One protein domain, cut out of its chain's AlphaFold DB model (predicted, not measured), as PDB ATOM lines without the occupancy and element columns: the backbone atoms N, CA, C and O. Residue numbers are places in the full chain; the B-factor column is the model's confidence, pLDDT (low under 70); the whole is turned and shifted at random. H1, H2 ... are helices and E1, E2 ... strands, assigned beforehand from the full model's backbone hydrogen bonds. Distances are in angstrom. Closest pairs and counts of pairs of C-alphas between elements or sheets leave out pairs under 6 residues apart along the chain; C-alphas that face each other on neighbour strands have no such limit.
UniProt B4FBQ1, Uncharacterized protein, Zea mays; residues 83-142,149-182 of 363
ATOM      1  N   TYR A  83     -15.842  51.627  22.759       83.12
ATOM      2  CA  TYR A  83     -16.907  51.730  23.752       83.12
ATOM      3  C   TYR A  83     -17.206  50.349  24.328       83.12
ATOM      4  O   TYR A  83     -17.524  49.409  23.597       83.12
ATOM      5  N   HIS A  84     -17.108  50.222  25.648       80.00
ATOM      6  CA  HIS A  84     -17.422  48.983  26.345       80.00
ATOM      7  C   HIS A  84     -18.912  48.937  26.658       80.00
ATOM      8  O   HIS A  84     -19.433  49.760  27.408       80.00
ATOM      9  N   VAL A  85     -19.603  47.948  26.099       82.56
ATOM     10  CA  VAL A  85     -21.017  47.736  26.390       82.56
ATOM     11  C   VAL A  85     -21.118  47.039  27.745       82.56
ATOM     12  O   VAL A  85     -20.816  45.853  27.872       82.56
ATOM     13  N   HIS A  86     -21.493  47.808  28.769       79.06
ATOM     14  CA  HIS A  86     -21.553  47.358  30.166       79.06
ATOM     15  C   HIS A  86     -22.809  46.551  30.512       79.06
ATOM     16  O   HIS A  86     -22.894  45.987  31.604       79.06
ATOM     17  N   ASP A  87     -23.779  46.498  29.605       82.25
ATOM     18  CA  ASP A  87     -25.000  45.728  29.782       82.25
ATOM     19  C   ASP A  87     -24.707  44.244  29.998       82.25
ATOM     20  O   ASP A  87     -24.000  43.601  29.214       82.25
ATOM     21  N   ASP A  88     -25.286  43.680  31.064       77.19
ATOM     22  CA  ASP A  88     -25.168  42.252  31.327       77.19
ATOM     23  C   ASP A  88     -25.905  41.498  30.223       77.19
ATOM     24  O   ASP A  88     -27.131  41.563  30.083       77.19
ATOM     25  N   CYS A  89     -25.131  40.761  29.434       73.69
ATOM     26  CA  CYS A  89     -25.639  39.933  28.360       73.69
ATOM     27  C   CYS A  89     -26.672  38.919  28.913       73.69
ATOM     28  O   CYS A  89     -27.676  38.648  28.268       73.69
ATOM     29  N   ARG A  90     -26.551  38.428  30.159       72.06
ATOM     30  CA  ARG A  90     -27.541  37.497  30.757       72.06
ATOM     31  C   ARG A  90     -28.955  38.048  30.795       72.06
ATOM     32  O   ARG A  90     -29.911  37.288  30.669       72.06
ATOM     33  N   THR A  91     -29.081  39.346  31.023       79.12
ATOM     34  CA  THR A  91     -30.357  40.025  31.248       79.12
ATOM     35  C   THR A  91     -30.800  40.842  30.051       79.12
ATOM     36  O   THR A  91     -31.898  41.383  30.091       79.12
ATOM     37  N   THR A  92     -29.978  40.963  29.013       83.31
ATOM     38  CA  THR A  92     -30.202  41.927  27.932       83.31
ATOM     39  C   THR A  92     -30.282  41.212  26.595       83.31
ATOM     40  O   THR A  92     -29.408  40.420  26.248       83.31
ATOM     41  N   VAL A  93     -31.339  41.509  25.849       83.62
ATOM     42  CA  VAL A  93     -31.539  41.084  24.465       83.62
ATOM     43  C   VAL A  93     -31.567  42.339  23.611       83.62
ATOM     44  O   VAL A  93     -32.490  43.139  23.702       83.62
ATOM     45  N   TRP A  94     -30.528  42.543  22.821       86.00
ATOM     46  CA  TRP A  94     -30.422  43.640  21.876       86.00
ATOM     47  C   TRP A  94     -31.397  43.429  20.729       86.00
ATOM     48  O   TRP A  94     -31.369  42.384  20.088       86.00
ATOM     49  N   THR A  95     -32.241  44.417  20.465       84.19
ATOM     50  CA  THR A  95     -33.221  44.384  19.377       84.19
ATOM     51  C   THR A  95     -33.049  45.610  18.484       84.19
ATOM     52  O   THR A  95     -32.512  46.642  18.894       84.19
ATOM     53  N   TYR A  96     -33.531  45.514  17.246       76.81
ATOM     54  CA  TYR A  96     -33.670  46.665  16.344       76.81
ATOM     55  C   TYR A  96     -35.081  47.286  16.395       76.81
ATOM     56  O   TYR A  96     -35.420  48.135  15.564       76.81
ATOM     57  N   GLN A  97     -35.925  46.840  17.334       70.88
ATOM     58  CA  GLN A  97     -37.330  47.222  17.447       70.88
ATOM     59  C   GLN A  97     -37.535  48.269  18.553       70.88
ATOM     60  O   GLN A  97     -37.314  48.004  19.731       70.88
ATOM     61  N   GLN A  98     -38.062  49.435  18.170       62.94
ATOM     62  CA  GLN A  98     -38.217  50.592  19.066       62.94
ATOM     63  C   GLN A  98     -39.295  50.447  20.143       62.94
ATOM     64  O   GLN A  98     -39.221  51.119  21.169       62.94
ATOM     65  N   ASN A  99     -40.312  49.618  19.907       71.88
ATOM     66  CA  ASN A  99     -41.494  49.570  20.774       71.88
ATOM     67  C   ASN A  99     -41.299  48.690  22.017       71.88
ATOM     68  O   ASN A  99     -42.127  48.733  22.924       71.88
ATOM     69  N   ASP A 100     -40.187  47.956  22.077       78.62
ATOM     70  CA  ASP A 100     -39.958  46.913  23.077       78.62
ATOM     71  C   ASP A 100     -38.780  47.238  24.009       78.62
ATOM     72  O   ASP A 100     -38.372  46.400  24.811       78.62
ATOM     73  N   ASP A 101     -38.213  48.446  23.936       85.56
ATOM     74  CA  ASP A 101     -37.102  48.834  24.806       85.56
ATOM     75  C   ASP A 101     -37.505  48.755  26.292       85.56
ATOM     76  O   ASP A 101     -38.456  49.392  26.746       85.56
ATOM     77  N   GLY A 102     -36.780  47.942  27.059       85.62
ATOM     78  CA  GLY A 102     -37.057  47.639  28.463       85.62
ATOM     79  C   GLY A 102     -38.136  46.574  28.706       85.62
ATOM     80  O   GLY A 102     -38.307  46.164  29.866       85.62
ATOM     81  N   ALA A 103     -38.834  46.103  27.666       89.12
ATOM     82  CA  ALA A 103     -39.851  45.056  27.755       89.12
ATOM     83  C   ALA A 103     -39.236  43.695  28.105       89.12
ATOM     84  O   ALA A 103     -38.035  43.476  27.944       89.12
ATOM     85  N   PHE A 104     -40.052  42.763  28.597       87.38
ATOM     86  CA  PHE A 104     -39.595  41.391  28.805       87.38
ATOM     87  C   PHE A 104     -39.367  40.706  27.463       87.38
ATOM     88  O   PHE A 104     -40.189  40.808  26.557       87.38
ATOM     89  N   ASP A 105     -38.256  39.988  27.359       82.56
ATOM     90  CA  ASP A 105     -38.026  39.130  26.207       82.56
ATOM     91  C   ASP A 105     -39.040  37.976  26.170       82.56
ATOM     92  O   ASP A 105     -39.443  37.483  27.225       82.56
ATOM     93  N   GLN A 106     -39.444  37.539  24.976       76.62
ATOM     94  CA  GLN A 106     -40.400  36.437  24.822       76.62
ATOM     95  C   GLN A 106     -39.797  35.107  25.295       76.62
ATOM     96  O   GLN A 106     -40.494  34.286  25.890       76.62
ATOM     97  N   PHE A 107     -38.484  34.931  25.125       73.50
ATOM     98  CA  PHE A 107     -37.748  33.757  25.585       73.50
ATOM     99  C   PHE A 107     -37.281  33.918  27.035       73.50
ATOM    100  O   PHE A 107     -36.082  33.882  27.347       73.50
ATOM    101  N   GLN A 108     -38.243  34.073  27.950       78.81
ATOM    102  CA  GLN A 108     -37.962  33.920  29.377       78.81
ATOM    103  C   GLN A 108     -37.708  32.450  29.722       78.81
ATOM    104  O   GLN A 108     -38.419  31.574  29.227       78.81
ATOM    105  N   PRO A 109     -36.755  32.154  30.625       72.94
ATOM    106  CA  PRO A 109     -36.668  30.823  31.204       72.94
ATOM    107  C   PRO A 109     -37.958  30.531  31.980       72.94
ATOM    108  O   PRO A 109     -38.400  31.354  32.786       72.94
ATOM    109  N   ASP A 110     -38.556  29.365  31.752       74.94
ATOM    110  CA  ASP A 110     -39.710  28.925  32.529       74.94
ATOM    111  C   ASP A 110     -39.330  28.643  34.001       74.94
ATOM    112  O   ASP A 110     -38.155  28.576  34.383       74.94
ATOM    113  N   GLU A 111     -40.338  28.504  34.865       80.44
ATOM    114  CA  GLU A 111     -40.127  28.281  36.301       80.44
ATOM    115  C   GLU A 111     -39.411  26.956  36.609       80.44
ATOM    116  O   GLU A 111     -38.692  26.852  37.609       80.44
ATOM    117  N   GLU A 112     -39.561  25.947  35.752       75.12
ATOM    118  CA  GLU A 112     -38.891  24.658  35.907       75.12
ATOM    119  C   GLU A 112     -37.383  24.801  35.652       75.12
ATOM    120  O   GLU A 112     -36.553  24.397  36.479       75.12
ATOM    121  N   LEU A 113     -37.014  25.460  34.554       71.06
ATOM    122  CA  LEU A 113     -35.648  25.763  34.166       71.06
ATOM    123  C   LEU A 113     -34.985  26.693  35.182       71.06
ATOM    124  O   LEU A 113     -33.841  26.438  35.576       71.06
ATOM    125  N   LYS A 114     -35.705  27.712  35.672       75.75
ATOM    126  CA  LYS A 114     -35.215  28.605  36.733       75.75
ATOM    127  C   LYS A 114     -34.809  27.834  37.978       75.75
ATOM    128  O   LYS A 114     -33.698  28.024  38.477       75.75
ATOM    129  N   ARG A 115     -35.651  26.908  38.443       79.12
ATOM    130  CA  ARG A 115     -35.352  26.064  39.611       79.12
ATOM    131  C   ARG A 115     -34.199  25.104  39.339       79.12
ATOM    132  O   ARG A 115     -33.263  25.032  40.135       79.12
ATOM    133  N   ARG A 116     -34.221  24.406  38.199       74.50
ATOM    134  CA  ARG A 116     -33.214  23.395  37.838       74.50
ATOM    135  C   ARG A 116     -31.815  23.989  37.662       74.50
ATOM    136  O   ARG A 116     -30.830  23.357  38.037       74.50
ATOM    137  N   LYS A 117     -31.717  25.180  37.068       73.12
ATOM    138  CA  LYS A 117     -30.445  25.855  36.762       73.12
ATOM    139  C   LYS A 117     -30.083  26.961  37.753       73.12
ATOM    140  O   LYS A 117     -29.028  27.567  37.592       73.12
ATOM    141  N   LYS A 118     -30.912  27.195  38.777       77.75
ATOM    142  CA  LYS A 118     -30.769  28.301  39.741       77.75
ATOM    143  C   LYS A 118     -30.650  29.661  39.039       77.75
ATOM    144  O   LYS A 118     -29.823  30.490  39.410       77.75
ATOM    145  N   ILE A 119     -31.454  29.870  37.997       74.06
ATOM    146  CA  ILE A 119     -31.501  31.138  37.266       74.06
ATOM    147  C   ILE A 119     -32.380  32.109  38.053       74.06
ATOM    148  O   ILE A 119     -33.556  31.841  38.276       74.06
ATOM    149  N   SER A 120     -31.802  33.235  38.466       77.62
ATOM    150  CA  SER A 120     -32.501  34.322  39.166       77.62
ATOM    151  C   SER A 120     -32.689  35.577  38.310       77.62
ATOM    152  O   SER A 120     -33.326  36.529  38.754       77.62
ATOM    153  N   TYR A 121     -32.118  35.606  37.104       75.88
ATOM    154  CA  TYR A 121     -32.148  36.777  36.237       75.88
ATOM    155  C   TYR A 121     -33.385  36.787  35.334       75.88
ATOM    156  O   TYR A 121     -33.955  35.744  35.011       75.88
ATOM    157  N   VAL A 122     -33.779  37.989  34.911       81.81
ATOM    158  CA  VAL A 122     -34.878  38.224  33.971       81.81
ATOM    159  C   VAL A 122     -34.319  38.898  32.731       81.81
ATOM    160  O   VAL A 122     -33.497  39.808  32.847       81.81
ATOM    161  N   ARG A 123     -34.752  38.447  31.551       83.19
ATOM    162  CA  ARG A 123     -34.287  39.000  30.276       83.19
ATOM    163  C   ARG A 123     -35.164  40.168  29.851       83.19
ATOM    164  O   ARG A 123     -36.390  40.078  29.901       83.19
ATOM    165  N   ARG A 124     -34.546  41.255  29.418       88.12
ATOM    166  CA  ARG A 124     -35.213  42.437  28.892       88.12
ATOM    167  C   ARG A 124     -34.658  42.784  27.528       88.12
ATOM    168  O   ARG A 124     -33.464  42.634  27.284       88.12
ATOM    169  N   ARG A 125     -35.540  43.264  26.668       88.44
ATOM    170  CA  ARG A 125     -35.201  43.786  25.354       88.44
ATOM    171  C   ARG A 125     -34.586  45.174  25.500       88.44
ATOM    172  O   ARG A 125     -34.979  45.933  26.385       88.44
ATOM    173  N   ARG A 126     -33.594  45.487  24.673       88.62
ATOM    174  CA  ARG A 126     -32.930  46.789  24.638       88.62
ATOM    175  C   ARG A 126     -32.722  47.221  23.199       88.62
ATOM    176  O   ARG A 126     -32.100  46.498  22.424       88.62
ATOM    177  N   ASP A 127     -33.230  48.397  22.859       86.94
ATOM    178  CA  ASP A 127     -33.124  48.923  21.500       86.94
ATOM    179  C   ASP A 127     -31.683  49.370  21.218       86.94
ATOM    180  O   ASP A 127     -31.106  50.204  21.928       86.94
ATOM    181  N   MET A 128     -31.089  48.802  20.168       85.94
ATOM    182  CA  MET A 128     -29.692  49.051  19.836       85.94
ATOM    183  C   MET A 128     -29.451  50.469  19.304       85.94
ATOM    184  O   MET A 128     -28.429  51.068  19.632       85.94
ATOM    185  N   TYR A 129     -30.384  51.042  18.538       83.25
ATOM    186  CA  TYR A 129     -30.246  52.405  18.014       83.25
ATOM    187  C   TYR A 129     -30.313  53.449  19.127       83.25
ATOM    188  O   TYR A 129     -29.552  54.410  19.125       83.25
ATOM    189  N   LYS A 130     -31.200  53.258  20.099       86.81
ATOM    190  CA  LYS A 130     -31.371  54.155  21.240       86.81
ATOM    191  C   LYS A 130     -30.186  54.080  22.198       86.81
ATOM    192  O   LYS A 130     -29.768  55.100  22.734       86.81
ATOM    193  N   ALA A 131     -29.672  52.878  22.444       88.00
ATOM    194  CA  ALA A 131     -28.606  52.670  23.415       88.00
ATOM    195  C   ALA A 131     -27.202  52.939  22.854       88.00
ATOM    196  O   ALA A 131     -26.342  53.378  23.614       88.00
ATOM    197  N   LEU A 132     -26.968  52.635  21.571       87.75
ATOM    198  CA  LEU A 132     -25.635  52.617  20.953       87.75
ATOM    199  C   LEU A 132     -25.559  53.391  19.621       87.75
ATOM    200  O   LEU A 132     -24.503  53.419  18.997       87.75
ATOM    201  N   GLY A 133     -26.662  53.979  19.153       82.56
ATOM    202  CA  GLY A 133     -26.722  54.740  17.903       82.56
ATOM    203  C   GLY A 133     -26.465  56.243  18.078       82.56
ATOM    204  O   GLY A 133     -25.939  56.665  19.113       82.56
ATOM    205  N   PRO A 134     -26.829  57.063  17.071       84.88
ATOM    206  CA  PRO A 134     -26.604  58.508  17.096       84.88
ATOM    207  C   PRO A 134     -27.230  59.188  18.320       84.88
ATOM    208  O   PRO A 134     -28.376  58.910  18.676       84.88
ATOM    209  N   GLY A 135     -26.487  60.088  18.957       84.50
ATOM    210  CA  GLY A 135     -26.834  60.765  20.204       84.50
ATOM    211  C   GLY A 135     -26.511  59.979  21.480       84.50
ATOM    212  O   GLY A 135     -26.790  60.473  22.574       84.50
ATOM    213  N   SER A 136     -25.953  58.768  21.376       87.50
ATOM    214  CA  SER A 136     -25.521  57.976  22.536       87.50
ATOM    215  C   SER A 136     -24.049  58.217  22.878       87.50
ATOM    216  O   SER A 136     -23.264  58.667  22.050       87.50
ATOM    217  N   GLN A 137     -23.631  57.826  24.085       83.62
ATOM    218  CA  GLN A 137     -22.213  57.853  24.473       83.62
ATOM    219  C   GLN A 137     -21.337  56.945  23.587       83.62
ATOM    220  O   GLN A 137     -20.123  57.122  23.524       83.62
ATOM    221  N   ALA A 138     -21.942  55.957  22.923       86.50
ATOM    222  CA  ALA A 138     -21.240  55.046  22.037       86.50
ATOM    223  C   ALA A 138     -21.033  55.619  20.624       86.50
ATOM    224  O   ALA A 138     -20.238  55.055  19.878       86.50
ATOM    225  N   GLU A 139     -21.717  56.713  20.260       85.69
ATOM    226  CA  GLU A 139     -21.663  57.306  18.915       85.69
ATOM    227  C   GLU A 139     -20.236  57.684  18.500       85.69
ATOM    228  O   GLU A 139     -19.833  57.435  17.366       85.69
ATOM    229  N   ASP A 140     -19.458  58.233  19.435       82.56
ATOM    230  CA  ASP A 140     -18.091  58.694  19.175       82.56
ATOM    231  C   ASP A 140     -17.069  57.546  19.079       82.56
ATOM    232  O   ASP A 140     -15.911  57.761  18.706       82.56
ATOM    233  N   ALA A 141     -17.464  56.317  19.421       83.38
ATOM    234  CA  ALA A 141     -16.574  55.168  19.392       83.38
ATOM    235  C   ALA A 141     -16.545  54.503  18.015       83.38
ATOM    236  O   ALA A 141     -17.556  54.282  17.355       83.38
ATOM    237  N   THR A 142     -15.349  54.098  17.595       80.00
ATOM    238  CA  THR A 142     -15.145  53.355  16.344       80.00
ATOM    239  C   THR A 142     -15.464  51.865  16.504       80.00
ATOM    240  O   THR A 142     -15.823  51.198  15.535       80.00
ATOM    241  N   LEU A 149     -20.042  37.305  24.906       51.69
ATOM    242  CA  LEU A 149     -21.297  36.878  24.282       51.69
ATOM    243  C   LEU A 149     -21.487  35.355  24.318       51.69
ATOM    244  O   LEU A 149     -22.434  34.836  23.756       51.69
ATOM    245  N   PHE A 150     -20.586  34.599  24.943       51.22
ATOM    246  CA  PHE A 150     -20.615  33.140  24.936       51.22
ATOM    247  C   PHE A 150     -20.016  32.614  26.239       51.22
ATOM    248  O   PHE A 150     -18.868  32.177  26.281       51.22
ATOM    249  N   SER A 151     -20.755  32.695  27.345       42.94
ATOM    250  CA  SER A 151     -20.393  31.922  28.540       42.94
ATOM    251  C   SER A 151     -21.081  30.541  28.507       42.94
ATOM    252  O   SER A 151     -21.972  30.290  27.706       42.94
ATOM    253  N   GLY A 152     -20.623  29.582  29.317       42.50
ATOM    254  CA  GLY A 152     -21.181  28.216  29.374       42.50
ATOM    255  C   GLY A 152     -22.651  28.049  29.835       42.50
ATOM    256  O   GLY A 152     -23.248  27.029  29.492       42.50
ATOM    257  N   PRO A 153     -23.286  28.988  30.571       47.84
ATOM    258  CA  PRO A 153     -24.697  28.882  30.978       47.84
ATOM    259  C   PRO A 153     -25.766  28.855  29.863       47.84
ATOM    260  O   PRO A 153     -26.932  28.667  30.188       47.84
ATOM    261  N   TYR A 154     -25.411  29.029  28.585       51.53
ATOM    262  CA  TYR A 154     -26.331  29.491  27.524       51.53
ATOM    263  C   TYR A 154     -26.614  28.446  26.444       51.53
ATOM    264  O   TYR A 154     -27.104  28.761  25.361       51.53
ATOM    265  N   ARG A 155     -26.306  27.176  26.720       41.34
ATOM    266  CA  ARG A 155     -26.700  26.072  25.841       41.34
ATOM    267  C   ARG A 155     -28.235  26.008  25.797       41.34
ATOM    268  O   ARG A 155     -28.841  25.543  26.759       41.34
ATOM    269  N   GLY A 156     -28.831  26.475  24.695       42.75
ATOM    270  CA  GLY A 156     -30.284  26.514  24.475       42.75
ATOM    271  C   GLY A 156     -30.961  27.878  24.679       42.75
ATOM    272  O   GLY A 156     -32.184  27.921  24.735       42.75
ATOM    273  N   SER A 157     -30.209  28.977  24.806       45.19
ATOM    274  CA  SER A 157     -30.763  30.342  24.784       45.19
ATOM    275  C   SER A 157     -30.564  30.976  23.408       45.19
ATOM    276  O   SER A 157     -29.494  30.829  22.820       45.19
ATOM    277  N   GLU A 158     -31.572  31.689  22.908       51.34
ATOM    278  CA  GLU A 158     -31.434  32.515  21.706       51.34
ATOM    279  C   GLU A 158     -30.417  33.645  21.936       51.34
ATOM    280  O   GLU A 158     -30.241  34.109  23.073       51.34
ATOM    281  N   SER A 159     -29.722  34.042  20.865       57.69
ATOM    282  CA  SER A 159     -28.638  35.023  20.873       57.69
ATOM    283  C   SER A 159     -28.992  36.297  21.643       57.69
ATOM    284  O   SER A 159     -30.133  36.739  21.700       57.69
ATOM    285  N   TYR A 160     -27.975  36.942  22.212       69.94
ATOM    286  CA  TYR A 160     -28.099  38.256  22.860       69.94
ATOM    287  C   TYR A 160     -28.535  39.361  21.911       69.94
ATOM    288  O   TYR A 160     -28.832  40.454  22.367       69.94
ATOM    289  N   PHE A 161     -28.525  39.082  20.616       71.94
ATOM    290  CA  PHE A 161     -29.060  39.931  19.579       71.94
ATOM    291  C   PHE A 161     -30.243  39.191  18.974       71.94
ATOM    292  O   PHE A 161     -30.059  38.132  18.370       71.94
ATOM    293  N   ASP A 162     -31.434  39.740  19.161       71.88
ATOM    294  CA  ASP A 162     -32.587  39.407  18.345       71.88
ATOM    295  C   ASP A 162     -32.421  40.172  17.029       71.88
ATOM    296  O   ASP A 162     -32.658  41.382  16.929       71.88
ATOM    297  N   ILE A 163     -31.887  39.456  16.045       68.56
ATOM    298  CA  ILE A 163     -31.680  39.966  14.695       68.56
ATOM    299  C   ILE A 163     -32.803  39.536  13.757       68.56
ATOM    300  O   ILE A 163     -32.654  39.733  12.563       68.56
ATOM    301  N   HIS A 164     -33.894  38.935  14.243       65.69
ATOM    302  CA  HIS A 164     -34.910  38.350  13.359       65.69
ATOM    303  C   HIS A 164     -35.584  39.383  12.465       65.69
ATOM    304  O   HIS A 164     -35.970  39.074  11.340       65.69
ATOM    305  N   GLU A 165     -35.679  40.629  12.931       67.94
ATOM    306  CA  GLU A 165     -36.291  41.712  12.177       67.94
ATOM    307  C   GLU A 165     -35.514  43.021  12.339       67.94
ATOM    308  O   GLU A 165     -35.166  43.439  13.445       67.94
ATOM    309  N   SER A 166     -35.300  43.723  11.223       70.44
ATOM    310  CA  SER A 166     -34.797  45.098  11.231       70.44
ATOM    311  C   SER A 166     -35.680  45.982  10.343       70.44
ATOM    312  O   SER A 166     -35.269  46.399   9.258       70.44
ATOM    313  N   PRO A 167     -36.915  46.302  10.781       69.88
ATOM    314  CA  PRO A 167     -37.925  46.938   9.925       69.88
ATOM    315  C   PRO A 167     -37.521  48.333   9.422       69.88
ATOM    316  O   PRO A 167     -38.113  48.848   8.475       69.88
ATOM    317  N   LYS A 168     -36.514  48.959  10.045       69.50
ATOM    318  CA  LYS A 168     -36.011  50.290   9.683       69.50
ATOM    319  C   LYS A 168     -34.760  50.279   8.803       69.50
ATOM    320  O   LYS A 168     -34.449  51.321   8.234       69.50
ATOM    321  N   ASP A 169     -34.057  49.151   8.668       75.62
ATOM    322  CA  ASP A 169     -32.868  49.051   7.810       75.62
ATOM    323  C   ASP A 169     -33.056  47.950   6.758       75.62
ATOM    324  O   ASP A 169     -32.780  46.772   6.980       75.62
ATOM    325  N   GLN A 170     -33.479  48.364   5.557       80.94
ATOM    326  CA  GLN A 170     -33.636  47.461   4.413       80.94
ATOM    327  C   GLN A 170     -32.341  46.725   4.042       80.94
ATOM    328  O   GLN A 170     -32.407  45.658   3.437       80.94
ATOM    329  N   ARG A 171     -31.157  47.268   4.357       82.06
ATOM    330  CA  ARG A 171     -29.887  46.580   4.083       82.06
ATOM    331  C   ARG A 171     -29.710  45.413   5.042       82.06
ATOM    332  O   ARG A 171     -29.356  44.332   4.591       82.06
ATOM    333  N   VAL A 172     -29.992  45.624   6.330       79.62
ATOM    334  CA  VAL A 172     -29.965  44.552   7.335       79.62
ATOM    335  C   VAL A 172     -31.015  43.504   6.987       79.62
ATOM    336  O   VAL A 172     -30.673  42.331   6.932       79.62
ATOM    337  N   GLN A 173     -32.235  43.909   6.621       81.50
ATOM    338  CA  GLN A 173     -33.281  42.970   6.209       81.50
ATOM    339  C   GLN A 173     -32.854  42.088   5.023       81.50
ATOM    340  O   GLN A 173     -33.006  40.872   5.078       81.50
ATOM    341  N   ARG A 174     -32.226  42.667   3.989       85.88
ATOM    342  CA  ARG A 174     -31.673  41.892   2.862       85.88
ATOM    343  C   ARG A 174     -30.567  40.928   3.287       85.88
ATOM    344  O   ARG A 174     -30.424  39.872   2.679       85.88
ATOM    345  N   VAL A 175     -29.748  41.290   4.275       87.19
ATOM    346  CA  VAL A 175     -28.741  40.369   4.825       87.19
ATOM    347  C   VAL A 175     -29.434  39.231   5.566       87.19
ATOM    348  O   VAL A 175     -29.093  38.085   5.303       87.19
ATOM    349  N   LEU A 176     -30.431  39.524   6.408       83.75
ATOM    350  CA  LEU A 176     -31.217  38.534   7.155       83.75
ATOM    351  C   LEU A 176     -31.877  37.502   6.236       83.75
ATOM    352  O   LEU A 176     -31.726  36.304   6.454       83.75
ATOM    353  N   GLU A 177     -32.508  37.964   5.155       84.69
ATOM    354  CA  GLU A 177     -33.087  37.095   4.121       84.69
ATOM    355  C   GLU A 177     -32.041  36.158   3.502       84.69
ATOM    356  O   GLU A 177     -32.313  34.988   3.251       84.69
ATOM    357  N   LYS A 178     -30.820  36.649   3.263       86.44
ATOM    358  CA  LYS A 178     -29.754  35.842   2.659       86.44
ATOM    359  C   LYS A 178     -29.056  34.902   3.635       86.44
ATOM    360  O   LYS A 178     -28.535  33.885   3.194       86.44
ATOM    361  N   VAL A 179     -29.009  35.227   4.928       86.69
ATOM    362  CA  VAL A 179     -28.409  34.349   5.948       86.69
ATOM    363  C   VAL A 179     -29.378  33.293   6.472       86.69
ATOM    364  O   VAL A 179     -28.935  32.421   7.215       86.69
ATOM    365  N   GLU A 180     -30.658  33.311   6.060       83.81
ATOM    366  CA  GLU A 180     -31.597  32.204   6.316       83.81
ATOM    367  C   GLU A 180     -30.984  30.867   5.874       83.81
ATOM    368  O   GLU A 180     -31.148  29.838   6.534       83.81
ATOM    369  N   PHE A 181     -30.220  30.890   4.778       88.94
ATOM    370  CA  PHE A 181     -29.423  29.757   4.358       88.94
ATOM    371  C   PHE A 181     -28.137  30.179   3.644       88.94
ATOM    372  O   PHE A 181     -28.176  30.802   2.584       88.94
ATOM    373  N   LEU A 182     -27.000  29.738   4.180       91.62
ATOM    374  CA  LEU A 182     -25.707  29.783   3.503       91.62
ATOM    375  C   LEU A 182     -25.184  28.347   3.348       91.62
ATOM    376  O   LEU A 182     -25.134  27.620   4.344       91.62
TER     377      LEU A 182
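What this domain is: This is residues 83 to 142 and 149 to 182 of the 363 residues of an uncharacterized protein of Zea mays (UniProt B4FBQ1). With little regular structure, the model is mostly loops about a small pair of parallel strands, E2 beside E3, near the middle; H1 lies far out, after the long link from E2 and before the short link to E3, and H3 lies far out elsewhere. The printed part has 94 residues, 33 in three named helices and three strands, ordered E1, E2, H1, E3, H2, H3, a mixed class. It is only just compact, close to loose: radius of gyration of the C-alphas 14.9 A, spans 40 by 35 by 25 A.

How they stand to each other: E1, residues 83 to 85, pairs with no named strand. E2, residues 92 to 95, and E3, residues 124 to 127, are parallel neighbours at 39 degrees; N 93 and O 124, 2.8 A apart, are within hydrogen-bond range. With H1, residues 111 to 117, they form a strand-helix-strand unit, parallel strands with a helix between, its crossover right-handed. The closest C-alphas of E2 and H2, residues 128 to 132, are Trp 94 and Met 128, 5.8 A. H3, residues 170 to 179, is apart from E2. In H1, H2 and H3 every O i to N i+4 pair is within range.

Where its parts are: E1 begins at C-alpha 83 (-16.907, 51.730, 23.752). H3, 14.2 A long, ends at C-alpha 179 (-28.409, 34.349, 5.948).

The domain as a whole: Residues 143 to 148 are not printed, a gap of 19.3 A between C-alphas 142 and 149. The link from E2 to H1 is long. Residues 149 to 160, among others, are under pLDDT 70.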